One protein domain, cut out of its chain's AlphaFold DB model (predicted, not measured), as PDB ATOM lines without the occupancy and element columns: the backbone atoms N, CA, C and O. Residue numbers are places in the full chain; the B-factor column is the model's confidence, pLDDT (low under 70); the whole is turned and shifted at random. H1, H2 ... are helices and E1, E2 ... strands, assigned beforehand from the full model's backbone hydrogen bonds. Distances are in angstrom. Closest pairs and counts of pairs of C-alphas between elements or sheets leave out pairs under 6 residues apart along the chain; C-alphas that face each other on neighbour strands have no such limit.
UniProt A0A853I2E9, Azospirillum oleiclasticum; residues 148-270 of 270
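What this domain is: This is residues 148 to 270 of the 270 residues of a protein of Azospirillum oleiclasticum (UniProt A0A853I2E9). A long, twisted two-stranded ribbon, E2 and E3, joins two ends of an elongated model: at one end is a loose group of four helices, H1 to H4, and at the other the short strands E1 and E4 line the ribbon's two edges. The ribbon leads into H1 from E2 and comes back out of H4 as E3, which bends by 78 degrees at residue 243. The printed part has 123 residues, with four named helices and four named strands in the order E1 E2 H1 H2 H3 H4 E3 E4; the class is mixed, helices and strands, and the sheet runs E1 E2 E3 E4, all antiparallel. The whole is loose, with a radius of gyration of the C-alphas of 20.0 A, and a rod in outline, spanning 61 by 29 by 28 A.

Where its parts are: E1 is residues 150 to 153, 10.4 A long, beginning at C-alpha 150 (-9.503, -18.875, 5.152). E2 is residues 159 to 171, 37.8 A. H1 is residues 174 to 188, 21.3 A, with C-alpha 188 at (-47.507, 7.544, 19.244). H2 is residues 193 to 203, 15.7 A; H3 is residues 213 to 219, 9.8 A; H4 is residues 227 to 239, 18.2 A. E3, residues 240 to 254, is 37.6 A long, and E4, residues 260 to 262, is 6.6 A, ending at C-alpha 262 (-21.662, -28.326, 0.965).

How they stand to each other: The sheet is strongly twisted. E1 and E2 form a hairpin, with N 152 and O 161 within hydrogen-bond range at 2.8 A. E2 and E3 are antiparallel at 162 degrees, with N 162 and O 250 at 2.8 A and N 170 and O 241 at 2.9 A. E3 and E4 form a hairpin, with N 261 and O 253 at 2.8 A. H1 touches H4, opposite ways at a shallow tilt of 21 degrees; their closest C-alphas, of Ala 178 and Ala 232, are 4.5 A apart. H1 and H2, a helical hairpin, only just touch, with 3 pairs of C-alphas within 8 A, the closest being Val 186 and Lys 196 at 6.8 A. H2 and H3, also a helical hairpin, touch at a shallow tilt of 26 degrees, closest at the C-alphas of Ala 202 and Glu 215, 4.6 A. H3 and H4 are close but not clearly touching. H3 only grazes the sheet with residues 213 to 217, and H4 with residues 236 to 239. In H1, H2, H3 and H4 every O i to N i+4 pair is within hydrogen-bond range.

The domain as a whole: The two C-alphas farthest apart, those of Tyr 155 and Glu 188, are 61.8 A apart. The printed part has no cut, and no link is long. The mean pLDDT of the printed part is 86.9; residues 148, 189 to 191, 207 to 208 and 270 are under 70.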
ATOM      1  N   GLY A 148     -10.905 -13.044   9.272       64.88
ATOM      2  CA  GLY A 148     -10.783 -13.478   7.887       64.88
ATOM      3  C   GLY A 148     -11.157 -14.944   7.737       64.88
ATOM      4  O   GLY A 148     -10.620 -15.805   8.431       64.88
ATOM      5  N   ASN A 149     -12.084 -15.237   6.828       81.69
ATOM      6  CA  ASN A 149     -12.342 -16.612   6.421       81.69
ATOM      7  C   ASN A 149     -11.151 -17.096   5.586       81.69
ATOM      8  O   ASN A 149     -10.793 -16.454   4.600       81.69
ATOM      9  N   VAL A 150     -10.571 -18.240   5.937       85.62
ATOM     10  CA  VAL A 150      -9.503 -18.875   5.152       85.62
ATOM     11  C   VAL A 150     -10.107 -20.009   4.338       85.62
ATOM     12  O   VAL A 150     -10.972 -20.733   4.827       85.62
ATOM     13  N   SER A 151      -9.684 -20.154   3.082       90.94
ATOM     14  CA  SER A 151     -10.113 -21.258   2.224       90.94
ATOM     15  C   SER A 151      -8.922 -21.996   1.630       90.94
ATOM     16  O   SER A 151      -8.004 -21.379   1.098       90.94
ATOM     17  N   PHE A 152      -8.994 -23.320   1.680       87.81
ATOM     18  CA  PHE A 152      -8.055 -24.258   1.083       87.81
ATOM     19  C   PHE A 152      -8.738 -25.005  -0.054       87.81
ATOM     20  O   PHE A 152      -9.933 -25.302   0.020       87.81
ATOM     21  N   PHE A 153      -7.977 -25.331  -1.092       92.94
ATOM     22  CA  PHE A 153      -8.464 -26.066  -2.252       92.94
ATOM     23  C   PHE A 153      -7.589 -27.290  -2.485       92.94
ATOM     24  O   PHE A 153      -6.369 -27.213  -2.333       92.94
ATOM     25  N   SER A 154      -8.199 -28.399  -2.903       91.00
ATOM     26  CA  SER A 154      -7.430 -29.472  -3.527       91.00
ATOM     27  C   SER A 154      -6.814 -28.969  -4.836       91.00
ATOM     28  O   SER A 154      -7.331 -28.040  -5.465       91.00
ATOM     29  N   TYR A 155      -5.710 -29.583  -5.262       88.25
ATOM     30  CA  TYR A 155      -4.980 -29.173  -6.467       88.25
ATOM     31  C   TYR A 155      -5.875 -29.147  -7.720       88.25
ATOM     32  O   TYR A 155      -5.870 -28.185  -8.486       88.25
ATOM     33  N   ASP A 156      -6.722 -30.164  -7.874       94.88
ATOM     34  CA  ASP A 156      -7.708 -30.300  -8.952       94.88
ATOM     35  C   ASP A 156      -8.984 -29.453  -8.756       94.88
ATOM     36  O   ASP A 156      -9.884 -29.469  -9.602       94.88
ATOM     37  N   ARG A 157      -9.087 -28.715  -7.640       95.50
ATOM     38  CA  ARG A 157     -10.259 -27.926  -7.230       95.50
ATOM     39  C   ARG A 157     -11.553 -28.740  -7.111       95.50
ATOM     40  O   ARG A 157     -12.641 -28.176  -7.220       95.50
ATOM     41  N   GLN A 158     -11.468 -30.052  -6.896       96.25
ATOM     42  CA  GLN A 158     -12.643 -30.873  -6.593       96.25
ATOM     43  C   GLN A 158     -13.155 -30.647  -5.171       96.25
ATOM     44  O   GLN A 158     -14.351 -30.795  -4.923       96.25
ATOM     45  N   TYR A 159     -12.284 -30.229  -4.255       94.69
ATOM     46  CA  TYR A 159     -12.630 -29.987  -2.861       94.69
ATOM     47  C   TYR A 159     -12.210 -28.594  -2.412       94.69
ATOM     48  O   TYR A 159     -11.177 -28.061  -2.826       94.69
ATOM     49  N   LYS A 160     -13.027 -28.015  -1.533       95.25
ATOM     50  CA  LYS A 160     -12.743 -26.750  -0.855       95.25
ATOM     51  C   LYS A 160     -13.053 -26.889   0.629       95.25
ATOM     52  O   LYS A 160     -14.146 -27.320   0.985       95.25
ATOM     53  N   VAL A 161     -12.126 -26.470   1.481       91.94
ATOM     54  CA  VAL A 161     -12.319 -26.378   2.933       91.94
ATOM     55  C   VAL A 161     -12.250 -24.914   3.328       91.94
ATOM     56  O   VAL A 161     -11.284 -24.236   2.999       91.94
ATOM     57  N   THR A 162     -13.263 -24.415   4.029       91.69
ATOM     58  CA  THR A 162     -13.305 -23.041   4.532       91.69
ATOM     59  C   THR A 162     -13.349 -23.055   6.053       91.69
ATOM     60  O   THR A 162     -14.245 -23.666   6.634       91.69
ATOM     61  N   ILE A 163     -12.417 -22.347   6.691       85.88
ATOM     62  CA  ILE A 163     -12.450 -22.035   8.121       85.88
ATOM     63  C   ILE A 163     -12.951 -20.602   8.253       85.88
ATOM     64  O   ILE A 163     -12.317 -19.663   7.774       85.88
ATOM     65  N   ALA A 164     -14.119 -20.448   8.865       83.44
ATOM     66  CA  ALA A 164     -14.767 -19.171   9.092       83.44
ATOM     67  C   ALA A 164     -14.767 -18.834  10.580       83.44
ATOM     68  O   ALA A 164     -15.067 -19.691  11.413       83.44
ATOM     69  N   ARG A 165     -14.478 -17.577  10.905       78.31
ATOM     70  CA  ARG A 165     -14.588 -17.042  12.264       78.31
ATOM     71  C   ARG A 165     -15.660 -15.962  12.246       78.31
ATOM     72  O   ARG A 165     -15.605 -15.068  11.406       78.31
ATOM     73  N   ALA A 166     -16.648 -16.079  13.121       77.94
ATOM     74  CA  ALA A 166     -17.720 -15.102  13.255       77.94
ATOM     75  C   ALA A 166     -17.814 -14.625  14.701       77.94
ATOM     76  O   ALA A 166     -17.703 -15.425  15.632       77.94
ATOM     77  N   ASP A 167     -18.060 -13.336  14.886       80.88
ATOM     78  CA  ASP A 167     -18.274 -12.773  16.211       80.88
ATOM     79  C   ASP A 167     -19.606 -13.259  16.786       80.88
ATOM     80  O   ASP A 167     -20.644 -13.273  16.117       80.88
ATOM     81  N   ARG A 168     -19.583 -13.679  18.052       81.00
ATOM     82  CA  ARG A 168     -20.796 -13.925  18.829       81.00
ATOM     83  C   ARG A 168     -21.230 -12.600  19.421       81.00
ATOM     84  O   ARG A 168     -20.564 -12.060  20.301       81.00
ATOM     85  N   ILE A 169     -22.353 -12.110  18.923       84.19
ATOM     86  CA  ILE A 169     -22.938 -10.849  19.354       84.19
ATOM     87  C   ILE A 169     -23.909 -11.123  20.502       84.19
ATOM     88  O   ILE A 169     -24.748 -12.023  20.413       84.19
ATOM     89  N   ALA A 170     -23.788 -10.340  21.567       86.31
ATOM     90  CA  ALA A 170     -24.805 -10.178  22.593       86.31
ATOM     91  C   ALA A 170     -25.187  -8.701  22.693       86.31
ATOM     92  O   ALA A 170     -24.531  -7.835  22.110       86.31
ATOM     93  N   PHE A 171     -26.254  -8.430  23.435       88.62
ATOM     94  CA  PHE A 171     -26.712  -7.075  23.684       88.62
ATOM     95  C   PHE A 171     -26.580  -6.727  25.166       88.62
ATOM     96  O   PHE A 171     -26.987  -7.513  26.024       88.62
ATOM     97  N   GLY A 172     -26.001  -5.561  25.439       89.50
ATOM     98  CA  GLY A 172     -25.938  -4.931  26.751       89.50
ATOM     99  C   GLY A 172     -27.292  -4.372  27.209       89.50
ATOM    100  O   GLY A 172     -28.290  -4.474  26.486       89.50
ATOM    101  N   PRO A 173     -27.356  -3.791  28.420       90.19
ATOM    102  CA  PRO A 173     -28.596  -3.288  29.016       90.19
ATOM    103  C   PRO A 173     -29.303  -2.210  28.177       90.19
ATOM    104  O   PRO A 173     -30.524  -2.075  28.258       90.19
ATOM    105  N   GLU A 174     -28.574  -1.487  27.327       93.75
ATOM    106  CA  GLU A 174     -29.089  -0.445  26.431       93.75
ATOM    107  C   GLU A 174     -30.168  -0.979  25.470       93.75
ATOM    108  O   GLU A 174     -31.027  -0.222  25.013       93.75
ATOM    109  N   ILE A 175     -30.202  -2.293  25.218       92.94
ATOM    110  CA  ILE A 175     -31.223  -2.925  24.374       92.94
ATOM    111  C   ILE A 175     -32.633  -2.817  24.963       92.94
ATOM    112  O   ILE A 175     -33.609  -2.765  24.215       92.94
ATOM    113  N   ALA A 176     -32.753  -2.746  26.293       90.81
ATOM    114  CA  ALA A 176     -34.031  -2.529  26.959       90.81
ATOM    115  C   ALA A 176     -34.536  -1.096  26.725       90.81
ATOM    116  O   ALA A 176     -35.710  -0.907  26.412       90.81
ATOM    117  N   ALA A 177     -33.640  -0.106  26.776       93.38
ATOM    118  CA  ALA A 177     -33.972   1.284  26.463       93.38
ATOM    119  C   ALA A 177     -34.376   1.449  24.988       93.38
ATOM    120  O   ALA A 177     -35.354   2.127  24.681       93.38
ATOM    121  N   ALA A 178     -33.674   0.773  24.071       94.06
ATOM    122  CA  ALA A 178     -34.053   0.746  22.660       94.06
ATOM    123  C   ALA A 178     -35.464   0.179  22.440       94.06
ATOM    124  O   ALA A 178     -36.234   0.733  21.654       94.06
ATOM    125  N   LYS A 179     -35.804  -0.911  23.138       92.50
ATOM    126  CA  LYS A 179     -37.133  -1.523  23.073       92.50
ATOM    127  C   LYS A 179     -38.217  -0.541  23.517       92.50
ATOM    128  O   LYS A 179     -39.196  -0.372  22.799       92.50
ATOM    129  N   GLU A 180     -38.021   0.130  24.649       93.00
ATOM    130  CA  GLU A 180     -38.995   1.091  25.176       93.00
ATOM    131  C   GLU A 180     -39.216   2.273  24.218       93.00
ATOM    132  O   GLU A 180     -40.355   2.657  23.954       93.00
ATOM    133  N   LEU A 181     -38.139   2.818  23.636       93.62
ATOM    134  CA  LEU A 181     -38.231   3.893  22.640       93.62
ATOM    135  C   LEU A 181     -39.041   3.464  21.407       93.62
ATOM    136  O   LEU A 181     -39.844   4.242  20.896       93.62
ATOM    137  N   LEU A 182     -38.867   2.223  20.945       91.19
ATOM    138  CA  LEU A 182     -39.609   1.689  19.800       91.19
ATOM    139  C   LEU A 182     -41.067   1.381  20.131       91.19
ATOM    140  O   LEU A 182     -41.932   1.620  19.296       91.19
ATOM    141  N   GLU A 183     -41.360   0.880  21.330       89.12
ATOM    142  CA  GLU A 183     -42.738   0.672  21.787       89.12
ATOM    143  C   GLU A 183     -43.488   2.002  21.897       89.12
ATOM    144  O   GLU A 183     -44.625   2.101  21.433       89.12
ATOM    145  N   ARG A 184     -42.831   3.044  22.422       88.44
ATOM    146  CA  ARG A 184     -43.380   4.405  22.454       88.44
ATOM    147  C   ARG A 184     -43.637   4.933  21.048       88.44
ATOM    148  O   ARG A 184     -44.740   5.386  20.767       88.44
ATOM    149  N   TRP A 185     -42.664   4.785  20.148       90.50
ATOM    150  CA  TRP A 185     -42.823   5.165  18.745       90.50
ATOM    151  C   TRP A 185     -44.005   4.439  18.083       90.50
ATOM    152  O   TRP A 185     -44.801   5.069  17.408       90.50
ATOM    153  N   VAL A 186     -44.194   3.137  18.324       87.81
ATOM    154  CA  VAL A 186     -45.324   2.350  17.784       87.81
ATOM    155  C   VAL A 186     -46.695   2.795  18.318       87.81
ATOM    156  O   VAL A 186     -47.711   2.548  17.653       87.81
ATOM    157  N   ALA A 187     -46.732   3.361  19.527       84.12
ATOM    158  CA  ALA A 187     -47.946   3.831  20.187       84.12
ATOM    159  C   ALA A 187     -48.321   5.264  19.783       84.12
ATOM    160  O   ALA A 187     -49.503   5.551  19.617       84.12
ATOM    161  N   GLU A 188     -47.327   6.142  19.640       82.62
ATOM    162  CA  GLU A 188     -47.507   7.544  19.244       82.62
ATOM    163  C   GLU A 188     -47.691   7.685  17.732       82.62
ATOM    164  O   GLU A 188     -48.561   8.421  17.271       82.62
ATOM    165  N   GLU A 189     -46.898   6.945  16.960       67.06
ATOM    166  CA  GLU A 189     -46.938   6.964  15.510       67.06
ATOM    167  C   GLU A 189     -47.807   5.805  15.020       67.06
ATOM    168  O   GLU A 189     -47.656   4.647  15.430       67.06
ATOM    169  N   GLU A 190     -48.704   6.084  14.076       67.62
ATOM    170  CA  GLU A 190     -49.525   5.082  13.389       67.62
ATOM    171  C   GLU A 190     -48.664   4.279  12.388       67.62
ATOM    172  O   GLU A 190     -48.940   4.177  11.194       67.62
ATOM    173  N   GLY A 191     -47.541   3.744  12.879       66.38
ATOM    174  CA  GLY A 191     -46.499   3.107  12.097       66.38
ATOM    175  C   GLY A 191     -47.034   1.942  11.275       66.38
ATOM    176  O   GLY A 191     -47.961   1.232  11.676       66.38
ATOM    177  N   SER A 192     -46.411   1.712  10.118       79.62
ATOM    178  CA  SER A 192     -46.815   0.640   9.208       79.62
ATOM    179  C   SER A 192     -46.916  -0.710   9.940       79.62
ATOM    180  O   SER A 192     -45.996  -1.061  10.691       79.62
ATOM    181  N   PRO A 193     -47.962  -1.521   9.680       84.25
ATOM    182  CA  PRO A 193     -48.074  -2.883  10.208       84.25
ATOM    183  C   PRO A 193     -46.809  -3.725   9.981       84.25
ATOM    184  O   PRO A 193     -46.465  -4.573  10.804       84.25
ATOM    185  N   VAL A 194     -46.076  -3.446   8.896       84.62
ATOM    186  CA  VAL A 194     -44.801  -4.096   8.572       84.62
ATOM    187  C   VAL A 194     -43.722  -3.764   9.605       84.62
ATOM    188  O   VAL A 194     -43.057  -4.674  10.093       84.62
ATOM    189  N   LEU A 195     -43.561  -2.493   9.987       85.12
ATOM    190  CA  LEU A 195     -42.556  -2.084  10.977       85.12
ATOM    191  C   LEU A 195     -42.892  -2.630  12.364       85.12
ATOM    192  O   LEU A 195     -42.007  -3.153  13.037       85.12
ATOM    193  N   LYS A 196     -44.175  -2.618  12.750       86.88
ATOM    194  CA  LYS A 196     -44.637  -3.228  14.009       86.88
ATOM    195  C   LYS A 196     -44.282  -4.719  14.070       86.88
ATOM    196  O   LYS A 196     -43.753  -5.191  15.073       86.88
ATOM    197  N   ALA A 197     -44.499  -5.455  12.978       87.50
ATOM    198  CA  ALA A 197     -44.135  -6.868  12.894       87.50
ATOM    199  C   ALA A 197     -42.616  -7.102  12.994       87.50
ATOM    200  O   ALA A 197     -42.185  -8.032  13.678       87.50
ATOM    201  N   VAL A 198     -41.799  -6.259  12.349       87.50
ATOM    202  CA  VAL A 198     -40.330  -6.359  12.416       87.50
ATOM    203  C   VAL A 198     -39.821  -6.065  13.828       87.50
ATOM    204  O   VAL A 198     -39.015  -6.840  14.338       87.50
ATOM    205  N   ILE A 199     -40.323  -5.015  14.487       88.75
ATOM    206  CA  ILE A 199     -39.962  -4.672  15.874       88.75
ATOM    207  C   ILE A 199     -40.297  -5.841  16.809       88.75
ATOM    208  O   ILE A 199     -39.422  -6.340  17.516       88.75
ATOM    209  N   ASN A 200     -41.527  -6.358  16.746       87.38
ATOM    210  CA  ASN A 200     -41.947  -7.493  17.574       87.38
ATOM    211  C   ASN A 200     -41.071  -8.733  17.355       87.38
ATOM    212  O   ASN A 200     -40.739  -9.447  18.299       87.38
ATOM    213  N   ARG A 201     -40.663  -8.994  16.110       87.25
ATOM    214  CA  ARG A 201     -39.800 -10.131  15.772       87.25
ATOM    215  C   ARG A 201     -38.359  -9.941  16.248       87.25
ATOM    216  O   ARG A 201     -37.745 -10.918  16.684       87.25
ATOM    217  N   ALA A 202     -37.843  -8.714  16.173       86.75
ATOM    218  CA  ALA A 202     -36.499  -8.355  16.609       86.75
ATOM    219  C   ALA A 202     -36.320  -8.527  18.120       86.75
ATOM    220  O   ALA A 202     -35.347  -9.143  18.545       86.75
ATOM    221  N   PHE A 203     -37.289  -8.058  18.911       86.75
ATOM    222  CA  PHE A 203     -37.267  -8.153  20.377       86.75
ATOM    223  C   PHE A 203     -37.967  -9.398  20.933       86.75
ATOM    224  O   PHE A 203     -37.965  -9.623  22.144       86.75
ATOM    225  N   GLY A 204     -38.549 -10.226  20.066       81.00
ATOM    226  CA  GLY A 204     -39.021 -11.551  20.433       81.00
ATOM    227  C   GLY A 204     -37.847 -12.467  20.772       81.00
ATOM    228  O   GLY A 204     -36.834 -12.478  20.068       81.00
ATOM    229  N   LEU A 205     -38.007 -13.264  21.826       76.38
ATOM    230  CA  LEU A 205     -37.023 -14.274  22.200       76.38
ATOM    231  C   LEU A 205     -36.994 -15.399  21.151       76.38
ATOM    232  O   LEU A 205     -38.027 -15.762  20.575       76.38
ATOM    233  N   ASP A 206     -35.802 -15.912  20.861       72.50
ATOM    234  CA  ASP A 206     -35.612 -17.170  20.146       72.50
ATOM    235  C   ASP A 206     -35.880 -18.380  21.055       72.50
ATOM    236  O   ASP A 206     -36.175 -18.236  22.245       72.50
ATOM    237  N   ASP A 207     -35.761 -19.585  20.496       65.94
ATOM    238  CA  ASP A 207     -35.992 -20.845  21.216       65.94
ATOM    239  C   ASP A 207     -35.025 -21.043  22.403       65.94
ATOM    240  O   ASP A 207     -35.263 -21.875  23.275       65.94
ATOM    241  N   ALA A 208     -33.936 -20.267  22.457       64.12
ATOM    242  CA  ALA A 208     -32.944 -20.256  23.527       64.12
ATOM    243  C   ALA A 208     -33.090 -19.046  24.471       64.12
ATOM    244  O   ALA A 208     -32.199 -18.803  25.293       64.12
ATOM    245  N   GLY A 209     -34.177 -18.275  24.366       72.75
ATOM    246  CA  GLY A 209     -34.441 -17.122  25.223       72.75
ATOM    247  C   GLY A 209     -33.593 -15.887  24.900       72.75
ATOM    248  O   GLY A 209     -33.391 -15.051  25.779       72.75
ATOM    249  N   ARG A 210     -33.050 -15.763  23.682       77.44
ATOM    250  CA  ARG A 210     -32.166 -14.658  23.267       77.44
ATOM    251  C   ARG A 210     -32.816 -13.759  22.223       77.44
ATOM    252  O   ARG A 210     -33.645 -14.188  21.429       77.44
ATOM    253  N   ILE A 211     -32.391 -12.499  22.199       80.62
ATOM    254  CA  ILE A 211     -32.788 -11.530  21.173       80.62
ATOM    255  C   ILE A 211     -32.183 -11.942  19.824       80.62
ATOM    256  O   ILE A 211     -30.995 -12.269  19.728       80.62
ATOM    257  N   ARG A 212     -32.987 -11.892  18.758       84.94
ATOM    258  CA  ARG A 212     -32.550 -12.258  17.404       84.94
ATOM    259  C   ARG A 212     -31.702 -11.142  16.794       84.94
ATOM    260  O   ARG A 212     -32.224 -10.254  16.126       84.94
ATOM    261  N   ALA A 213     -30.381 -11.220  16.963       85.25
ATOM    262  CA  ALA A 213     -29.444 -10.195  16.483       85.25
ATOM    263  C   ALA A 213     -29.630  -9.831  14.999       85.25
ATOM    264  O   ALA A 213     -29.622  -8.657  14.651       85.25
ATOM    265  N   ALA A 214     -29.876 -10.817  14.128       87.00
ATOM    266  CA  ALA A 214     -30.116 -10.573  12.703       87.00
ATOM    267  C   ALA A 214     -31.343  -9.678  12.439       87.00
ATOM    268  O   ALA A 214     -31.308  -8.835  11.549       87.00
ATOM    269  N   GLU A 215     -32.413  -9.837  13.218       88.56
ATOM    270  CA  GLU A 215     -33.639  -9.045  13.073       88.56
ATOM    271  C   GLU A 215     -33.473  -7.647  13.679       88.56
ATOM    272  O   GLU A 215     -33.962  -6.673  13.114       88.56
ATOM    273  N   VAL A 216     -32.709  -7.523  14.771       89.50
ATOM    274  CA  VAL A 216     -32.310  -6.221  15.330       89.50
ATOM    275  C   VAL A 216     -31.459  -5.438  14.325       89.50
ATOM    276  O   VAL A 216     -31.730  -4.269  14.072       89.50
ATOM    277  N   PHE A 217     -30.485  -6.077  13.670       89.50
ATOM    278  CA  PHE A 217     -29.706  -5.414  12.620       89.50
ATOM    279  C   PHE A 217     -30.548  -5.075  11.393       89.50
ATOM    280  O   PHE A 217     -30.373  -4.003  10.820       89.50
ATOM    281  N   ARG A 218     -31.493  -5.943  11.011       90.31
ATOM    282  CA  ARG A 218     -32.450  -5.649   9.940       90.31
ATOM    283  C   ARG A 218     -33.278  -4.409  10.264       90.31
ATOM    284  O   ARG A 218     -33.484  -3.589   9.375       90.31
ATOM    285  N   LEU A 219     -33.706  -4.239  11.513       90.31
ATOM    286  CA  LEU A 219     -34.422  -3.042  11.954       90.31
ATOM    287  C   LEU A 219     -33.596  -1.768  11.712       90.31
ATOM    288  O   LEU A 219     -34.125  -0.786  11.200       90.31
ATOM    289  N   CYS A 220     -32.286  -1.812  11.964       89.50
ATOM    290  CA  CYS A 220     -31.383  -0.685  11.710       89.50
ATOM    291  C   CYS A 220     -31.171  -0.340  10.227       89.50
ATOM    292  O   CYS A 220     -30.561   0.687   9.941       89.50
ATOM    293  N   THR A 221     -31.635  -1.173   9.289       90.38
ATOM    294  CA  THR A 221     -31.551  -0.870   7.846       90.38
ATOM    295  C   THR A 221     -32.709  -0.017   7.337       90.38
ATOM    296  O   THR A 221     -32.630   0.504   6.228       90.38
ATOM    297  N   PHE A 222     -33.783   0.119   8.120       89.69
ATOM    298  CA  PHE A 222     -34.920   0.947   7.739       89.69
ATOM    299  C   PHE A 222     -34.598   2.422   7.967       89.69
ATOM    300  O   PHE A 222     -34.210   2.830   9.063       89.69
ATOM    301  N   ASP A 223     -34.811   3.216   6.923       88.62
ATOM    302  CA  ASP A 223     -34.709   4.667   6.978       88.62
ATOM    303  C   ASP A 223     -36.068   5.247   7.383       88.62
ATOM    304  O   ASP A 223     -36.998   5.324   6.578       88.62
ATOM    305  N   VAL A 224     -36.212   5.559   8.671       89.00
ATOM    306  CA  VAL A 224     -37.433   6.128   9.249       89.00
ATOM    307  C   VAL A 224     -37.069   7.469   9.889       89.00
ATOM    308  O   VAL A 224     -36.181   7.510  10.747       89.00
ATOM    309  N   PRO A 225     -37.726   8.572   9.495       86.12
ATOM    310  CA  PRO A 225     -37.471   9.875  10.087       86.12
ATOM    311  C   PRO A 225     -38.042   9.951  11.509       86.12
ATOM    312  O   PRO A 225     -39.071   9.348  11.811       86.12
ATOM    313  N   GLY A 226     -37.400  10.736  12.375       88.62
ATOM    314  CA  GLY A 226     -37.890  11.027  13.724       88.62
ATOM    315  C   GLY A 226     -36.832  10.830  14.806       88.62
ATOM    316  O   GLY A 226     -36.035   9.892  14.768       88.62
ATOM    317  N   GLU A 227     -36.847  11.718  15.799       90.62
ATOM    318  CA  GLU A 227     -35.863  11.735  16.886       90.62
ATOM    319  C   GLU A 227     -35.930  10.452  17.732       90.62
ATOM    320  O   GLU A 227     -34.905   9.825  17.992       90.62
ATOM    321  N   THR A 228     -37.137   9.992  18.080       90.62
ATOM    322  CA  THR A 228     -37.349   8.751  18.847       90.62
ATOM    323  C   THR A 228     -36.767   7.529  18.132       90.62
ATOM    324  O   THR A 228     -36.106   6.697  18.754       90.62
ATOM    325  N   TRP A 229     -36.954   7.441  16.809       92.31
ATOM    326  CA  TRP A 229     -36.385   6.363  16.001       92.31
ATOM    327  C   TRP A 229     -34.856   6.430  15.972       92.31
ATOM    328  O   TRP A 229     -34.180   5.430  16.222       92.31
ATOM    329  N   ALA A 230     -34.293   7.616  15.724       92.88
ATOM    330  CA  ALA A 230     -32.849   7.823  15.700       92.88
ATOM    331  C   ALA A 230     -32.190   7.452  17.042       92.88
ATOM    332  O   ALA A 230     -31.155   6.775  17.059       92.88
ATOM    333  N   GLN A 231     -32.820   7.826  18.160       94.25
ATOM    334  CA  GLN A 231     -32.380   7.464  19.507       94.25
ATOM    335  C   GLN A 231     -32.466   5.957  19.758       94.25
ATOM    336  O   GLN A 231     -31.512   5.380  20.281       94.25
ATOM    337  N   ALA A 232     -33.542   5.293  19.326       94.06
ATOM    338  CA  ALA A 232     -33.656   3.840  19.428       94.06
ATOM    339  C   ALA A 232     -32.543   3.126  18.649       94.06
ATOM    340  O   ALA A 232     -31.881   2.236  19.182       94.06
ATOM    341  N   MET A 233     -32.272   3.548  17.410       95.12
ATOM    342  CA  MET A 233     -31.194   2.971  16.601       95.12
ATOM    343  C   MET A 233     -29.815   3.223  17.218       95.12
ATOM    344  O   MET A 233     -28.931   2.370  17.124       95.12
ATOM    345  N   LYS A 234     -29.617   4.381  17.861       94.62
ATOM    346  CA  LYS A 234     -28.398   4.668  18.622       94.62
ATOM    347  C   LYS A 234     -28.259   3.720  19.815       94.62
ATOM    348  O   LYS A 234     -27.221   3.084  19.934       94.62
ATOM    349  N   ALA A 235     -29.304   3.566  20.626       94.81
ATOM    350  CA  ALA A 235     -29.301   2.655  21.769       94.81
ATOM    351  C   ALA A 235     -29.036   1.196  21.352       94.81
ATOM    352  O   ALA A 235     -28.274   0.504  22.019       94.81
ATOM    353  N   ILE A 236     -29.578   0.742  20.212       93.75
ATOM    354  CA  ILE A 236     -29.260  -0.582  19.651       93.75
ATOM    355  C   ILE A 236     -27.765  -0.711  19.357       93.75
ATOM    356  O   ILE A 236     -27.167  -1.714  19.733       93.75
ATOM    357  N   ARG A 237     -27.162   0.275  18.679       92.19
ATOM    358  CA  ARG A 237     -25.728   0.244  18.346       92.19
ATOM    359  C   ARG A 237     -24.856   0.248  19.596       92.19
ATOM    360  O   ARG A 237     -23.904  -0.523  19.649       92.19
ATOM    361  N   ASP A 238     -25.214   1.060  20.586       93.56
ATOM    362  CA  ASP A 238     -24.503   1.146  21.864       93.56
ATOM    363  C   ASP A 238     -24.629  -0.164  22.667       93.56
ATOM    364  O   ASP A 238     -23.704  -0.544  23.381       93.56
ATOM    365  N   ALA A 239     -25.729  -0.904  22.489       92.50
ATOM    366  CA  ALA A 239     -25.937  -2.203  23.119       92.50
ATOM    367  C   ALA A 239     -25.088  -3.332  22.509       92.50
ATOM    368  O   ALA A 239     -24.972  -4.386  23.131       92.50
ATOM    369  N   VAL A 240     -24.551  -3.202  21.289       90.75
ATOM    370  CA  VAL A 240     -23.859  -4.315  20.612       90.75
ATOM    371  C   VAL A 240     -22.555  -4.650  21.331       90.75
ATOM    372  O   VAL A 240     -21.636  -3.838  21.403       90.75
ATOM    373  N   GLN A 241     -22.436  -5.896  21.790       86.50
ATOM    374  CA  GLN A 241     -21.228  -6.414  22.425       86.50
ATOM    375  C   GLN A 241     -20.746  -7.683  21.725       86.50
ATOM    376  O   GLN A 241     -21.514  -8.619  21.491       86.50
ATOM    377  N   ILE A 242     -19.448  -7.745  21.427       82.75
ATOM    378  CA  ILE A 242     -18.794  -8.980  20.985       82.75
ATOM    379  C   ILE A 242     -18.418  -9.769  22.240       82.75
ATOM    380  O   ILE A 242     -17.492  -9.407  22.959       82.75
ATOM    381  N   VAL A 243     -19.147 -10.851  22.510       82.38
ATOM    382  CA  VAL A 243     -18.958 -11.687  23.712       82.38
ATOM    383  C   VAL A 243     -18.122 -12.938  23.452       82.38
ATOM    384  O   VAL A 243     -17.895 -13.749  24.346       82.38
ATOM    385  N   GLY A 244     -17.665 -13.128  22.218       77.88
ATOM    386  CA  GLY A 244     -16.755 -14.205  21.853       77.88
ATOM    387  C   GLY A 244     -16.658 -14.384  20.348       77.88
ATOM    388  O   GLY A 244     -17.267 -13.644  19.581       77.88
ATOM    389  N   LYS A 245     -15.928 -15.415  19.924       71.94
ATOM    390  CA  LYS A 245     -15.822 -15.821  18.521       71.94
ATOM    391  C   LYS A 245     -16.282 -17.259  18.372       71.94
ATOM    392  O   LYS A 245     -15.975 -18.115  19.198       71.94
ATOM    393  N   ALA A 246     -17.064 -17.511  17.337       76.25
ATOM    394  CA  ALA A 246     -17.450 -18.840  16.929       76.25
ATOM    395  C   ALA A 246     -16.688 -19.204  15.660       76.25
ATOM    396  O   ALA A 246     -16.689 -18.468  14.672       76.25
ATOM    397  N   GLU A 247     -16.031 -20.353  15.702       75.38
ATOM    398  CA  GLU A 247     -15.267 -20.867  14.581       75.38
ATOM    399  C   GLU A 247     -15.987 -22.063  13.963       75.38
ATOM    400  O   GLU A 247     -16.428 -22.997  14.650       75.38
ATOM    401  N   TYR A 248     -16.113 -22.013  12.642       83.06
ATOM    402  CA  TYR A 248     -16.856 -22.970  11.844       83.06
ATOM    403  C   TYR A 248     -15.981 -23.473  10.707       83.06
ATOM    404  O   TYR A 248     -15.339 -22.692  10.009       83.06
ATOM    405  N   MET A 249     -16.013 -24.778  10.478       85.69
ATOM    406  CA  MET A 249     -15.411 -25.398   9.307       85.69
ATOM    407  C   MET A 249     -16.523 -25.818   8.348       85.69
ATOM    408  O   MET A 249     -17.518 -26.404   8.772       85.69
ATOM    409  N   ARG A 250     -16.356 -25.522   7.061       92.44
ATOM    410  CA  ARG A 250     -17.249 -25.973   5.990       92.44
ATOM    411  C   ARG A 250     -16.441 -26.694   4.925       92.44
ATOM    412  O   ARG A 250     -15.431 -26.168   4.461       92.44
ATOM    413  N   VAL A 251     -16.903 -27.874   4.534       93.31
ATOM    414  CA  VAL A 251     -16.264 -28.702   3.507       93.31
ATOM    415  C   VAL A 251     -17.194 -28.781   2.312       93.31
ATOM    416  O   VAL A 251     -18.393 -28.995   2.467       93.31
ATOM    417  N   TYR A 252     -16.644 -28.588   1.122       96.31
ATOM    418  CA  TYR A 252     -17.401 -28.560  -0.114       96.31
ATOM    419  C   TYR A 252     -16.810 -29.509  -1.146       96.31
ATOM    420  O   TYR A 252     -15.587 -29.650  -1.238       96.31
ATOM    421  N   ARG A 253     -17.683 -30.058  -1.988       97.00
ATOM    422  CA  ARG A 253     -17.331 -30.782  -3.207       97.00
ATOM    423  C   ARG A 253     -17.777 -29.980  -4.426       97.00
ATOM    424  O   ARG A 253     -18.852 -29.387  -4.426       97.00
ATOM    425  N   ARG A 254     -16.951 -29.942  -5.466       97.31
ATOM    426  CA  ARG A 254     -17.293 -29.308  -6.738       97.31
ATOM    427  C   ARG A 254     -18.151 -30.257  -7.573       97.31
ATOM    428  O   ARG A 254     -17.784 -31.412  -7.770       97.31
ATOM    429  N   ASN A 255     -19.291 -29.778  -8.054       95.06
ATOM    430  CA  ASN A 255     -20.161 -30.528  -8.953       95.06
ATOM    431  C   ASN A 255     -19.730 -30.360 -10.424       95.06
ATOM    432  O   ASN A 255     -18.822 -29.589 -10.748       95.06
ATOM    433  N   THR A 256     -20.402 -31.064 -11.337       92.56
ATOM    434  CA  THR A 256     -20.117 -31.025 -12.785       92.56
ATOM    435  C   THR A 256     -20.341 -29.645 -13.409       92.56
ATOM    436  O   THR A 256     -19.644 -29.282 -14.352       92.56
ATOM    437  N   ALA A 257     -21.244 -28.834 -12.846       93.56
ATOM    438  CA  ALA A 257     -21.463 -27.439 -13.238       93.56
ATOM    439  C   ALA A 257     -20.397 -26.476 -12.675       93.56
ATOM    440  O   ALA A 257     -20.461 -25.265 -12.886       93.56
ATOM    441  N   GLY A 258     -19.420 -26.992 -11.927       92.19
ATOM    442  CA  GLY A 258     -18.326 -26.228 -11.351       92.19
ATOM    443  C   GLY A 258     -18.671 -25.472 -10.065       92.19
ATOM    444  O   GLY A 258     -17.799 -24.754  -9.568       92.19
ATOM    445  N   LYS A 259     -19.884 -25.636  -9.520       96.06
ATOM    446  CA  LYS A 259     -20.320 -25.047  -8.246       96.06
ATOM    447  C   LYS A 259     -19.855 -25.907  -7.072       96.06
ATOM    448  O   LYS A 259     -19.763 -27.122  -7.187       96.06
ATOM    449  N   TYR A 260     -19.576 -25.266  -5.941       97.12
ATOM    450  CA  TYR A 260     -19.226 -25.953  -4.698       97.12
ATOM    451  C   TYR A 260     -20.475 -26.209  -3.863       97.12
ATOM    452  O   TYR A 260     -21.096 -25.263  -3.379       97.12
ATOM    453  N   GLU A 261     -20.795 -27.479  -3.669       96.38
ATOM    454  CA  GLU A 261     -21.885 -27.954  -2.823       96.38
ATOM    455  C   GLU A 261     -21.332 -28.350  -1.459       96.38
ATOM    456  O   GLU A 261     -20.244 -28.924  -1.361       96.38
ATOM    457  N   LEU A 262     -22.045 -27.976  -0.398       95.75
ATOM    458  CA  LEU A 262     -21.662 -28.326   0.965       95.75
ATOM    459  C   LEU A 262     -21.755 -29.846   1.126       95.75
ATOM    460  O   LEU A 262     -22.744 -30.436   0.706       95.75
ATOM    461  N   ILE A 263     -20.751 -30.458   1.750       93.44
ATOM    462  CA  ILE A 263     -20.855 -31.838   2.223       93.44
ATOM    463  C   ILE A 263     -21.604 -31.786   3.563       93.44
ATOM    464  O   ILE A 263     -21.052 -31.241   4.526       93.44
ATOM    465  N   PRO A 264     -22.857 -32.268   3.630       92.00
ATOM    466  CA  PRO A 264     -23.652 -32.196   4.845       92.00
ATOM    467  C   PRO A 264     -23.071 -33.124   5.912       92.00
ATOM    468  O   PRO A 264     -22.632 -34.236   5.628       92.00
ATOM    469  N   LEU A 265     -23.051 -32.636   7.150       88.00
ATOM    470  CA  LEU A 265     -22.651 -33.397   8.341       88.00
ATOM    471  C   LEU A 265     -23.790 -33.452   9.372       88.00
ATOM    472  O   LEU A 265     -23.574 -33.818  10.526       88.00
ATOM    473  N   ASP A 266     -24.993 -33.045   8.965       85.81
ATOM    474  CA  ASP A 266     -26.215 -33.070   9.758       85.81
ATOM    475  C   ASP A 266     -27.179 -34.133   9.221       85.81
ATOM    476  O   ASP A 266     -27.182 -34.430   8.031       85.81
ATOM    477  N   LEU A 267     -28.011 -34.690  10.101       75.31
ATOM    478  CA  LEU A 267     -28.903 -35.796   9.753       75.31
ATOM    479  C   LEU A 267     -30.006 -35.404   8.755       75.31
ATOM    480  O   LEU A 267     -30.505 -36.271   8.049       75.31
ATOM    481  N   ALA A 268     -30.406 -34.130   8.701       77.88
ATOM    482  CA  ALA A 268     -31.495 -33.695   7.827       77.88
ATOM    483  C   ALA A 268     -31.080 -33.668   6.349       77.88
ATOM    484  O   ALA A 268     -31.932 -33.823   5.477       77.88
ATOM    485  N   ASN A 269     -29.788 -33.476   6.083       78.25
ATOM    486  CA  ASN A 269     -29.224 -33.409   4.738       78.25
ATOM    487  C   ASN A 269     -28.293 -34.591   4.397       78.25
ATOM    488  O   ASN A 269     -27.714 -34.579   3.311       78.25
ATOM    489  N   ALA A 270     -28.103 -35.547   5.318       64.75
ATOM    490  CA  ALA A 270     -27.218 -36.710   5.162       64.75
ATOM    491  C   ALA A 270     -27.683 -37.705   4.087       64.75
ATOM    492  O   ALA A 270     -28.910 -37.855   3.891       64.75
TER     493      ALA A 270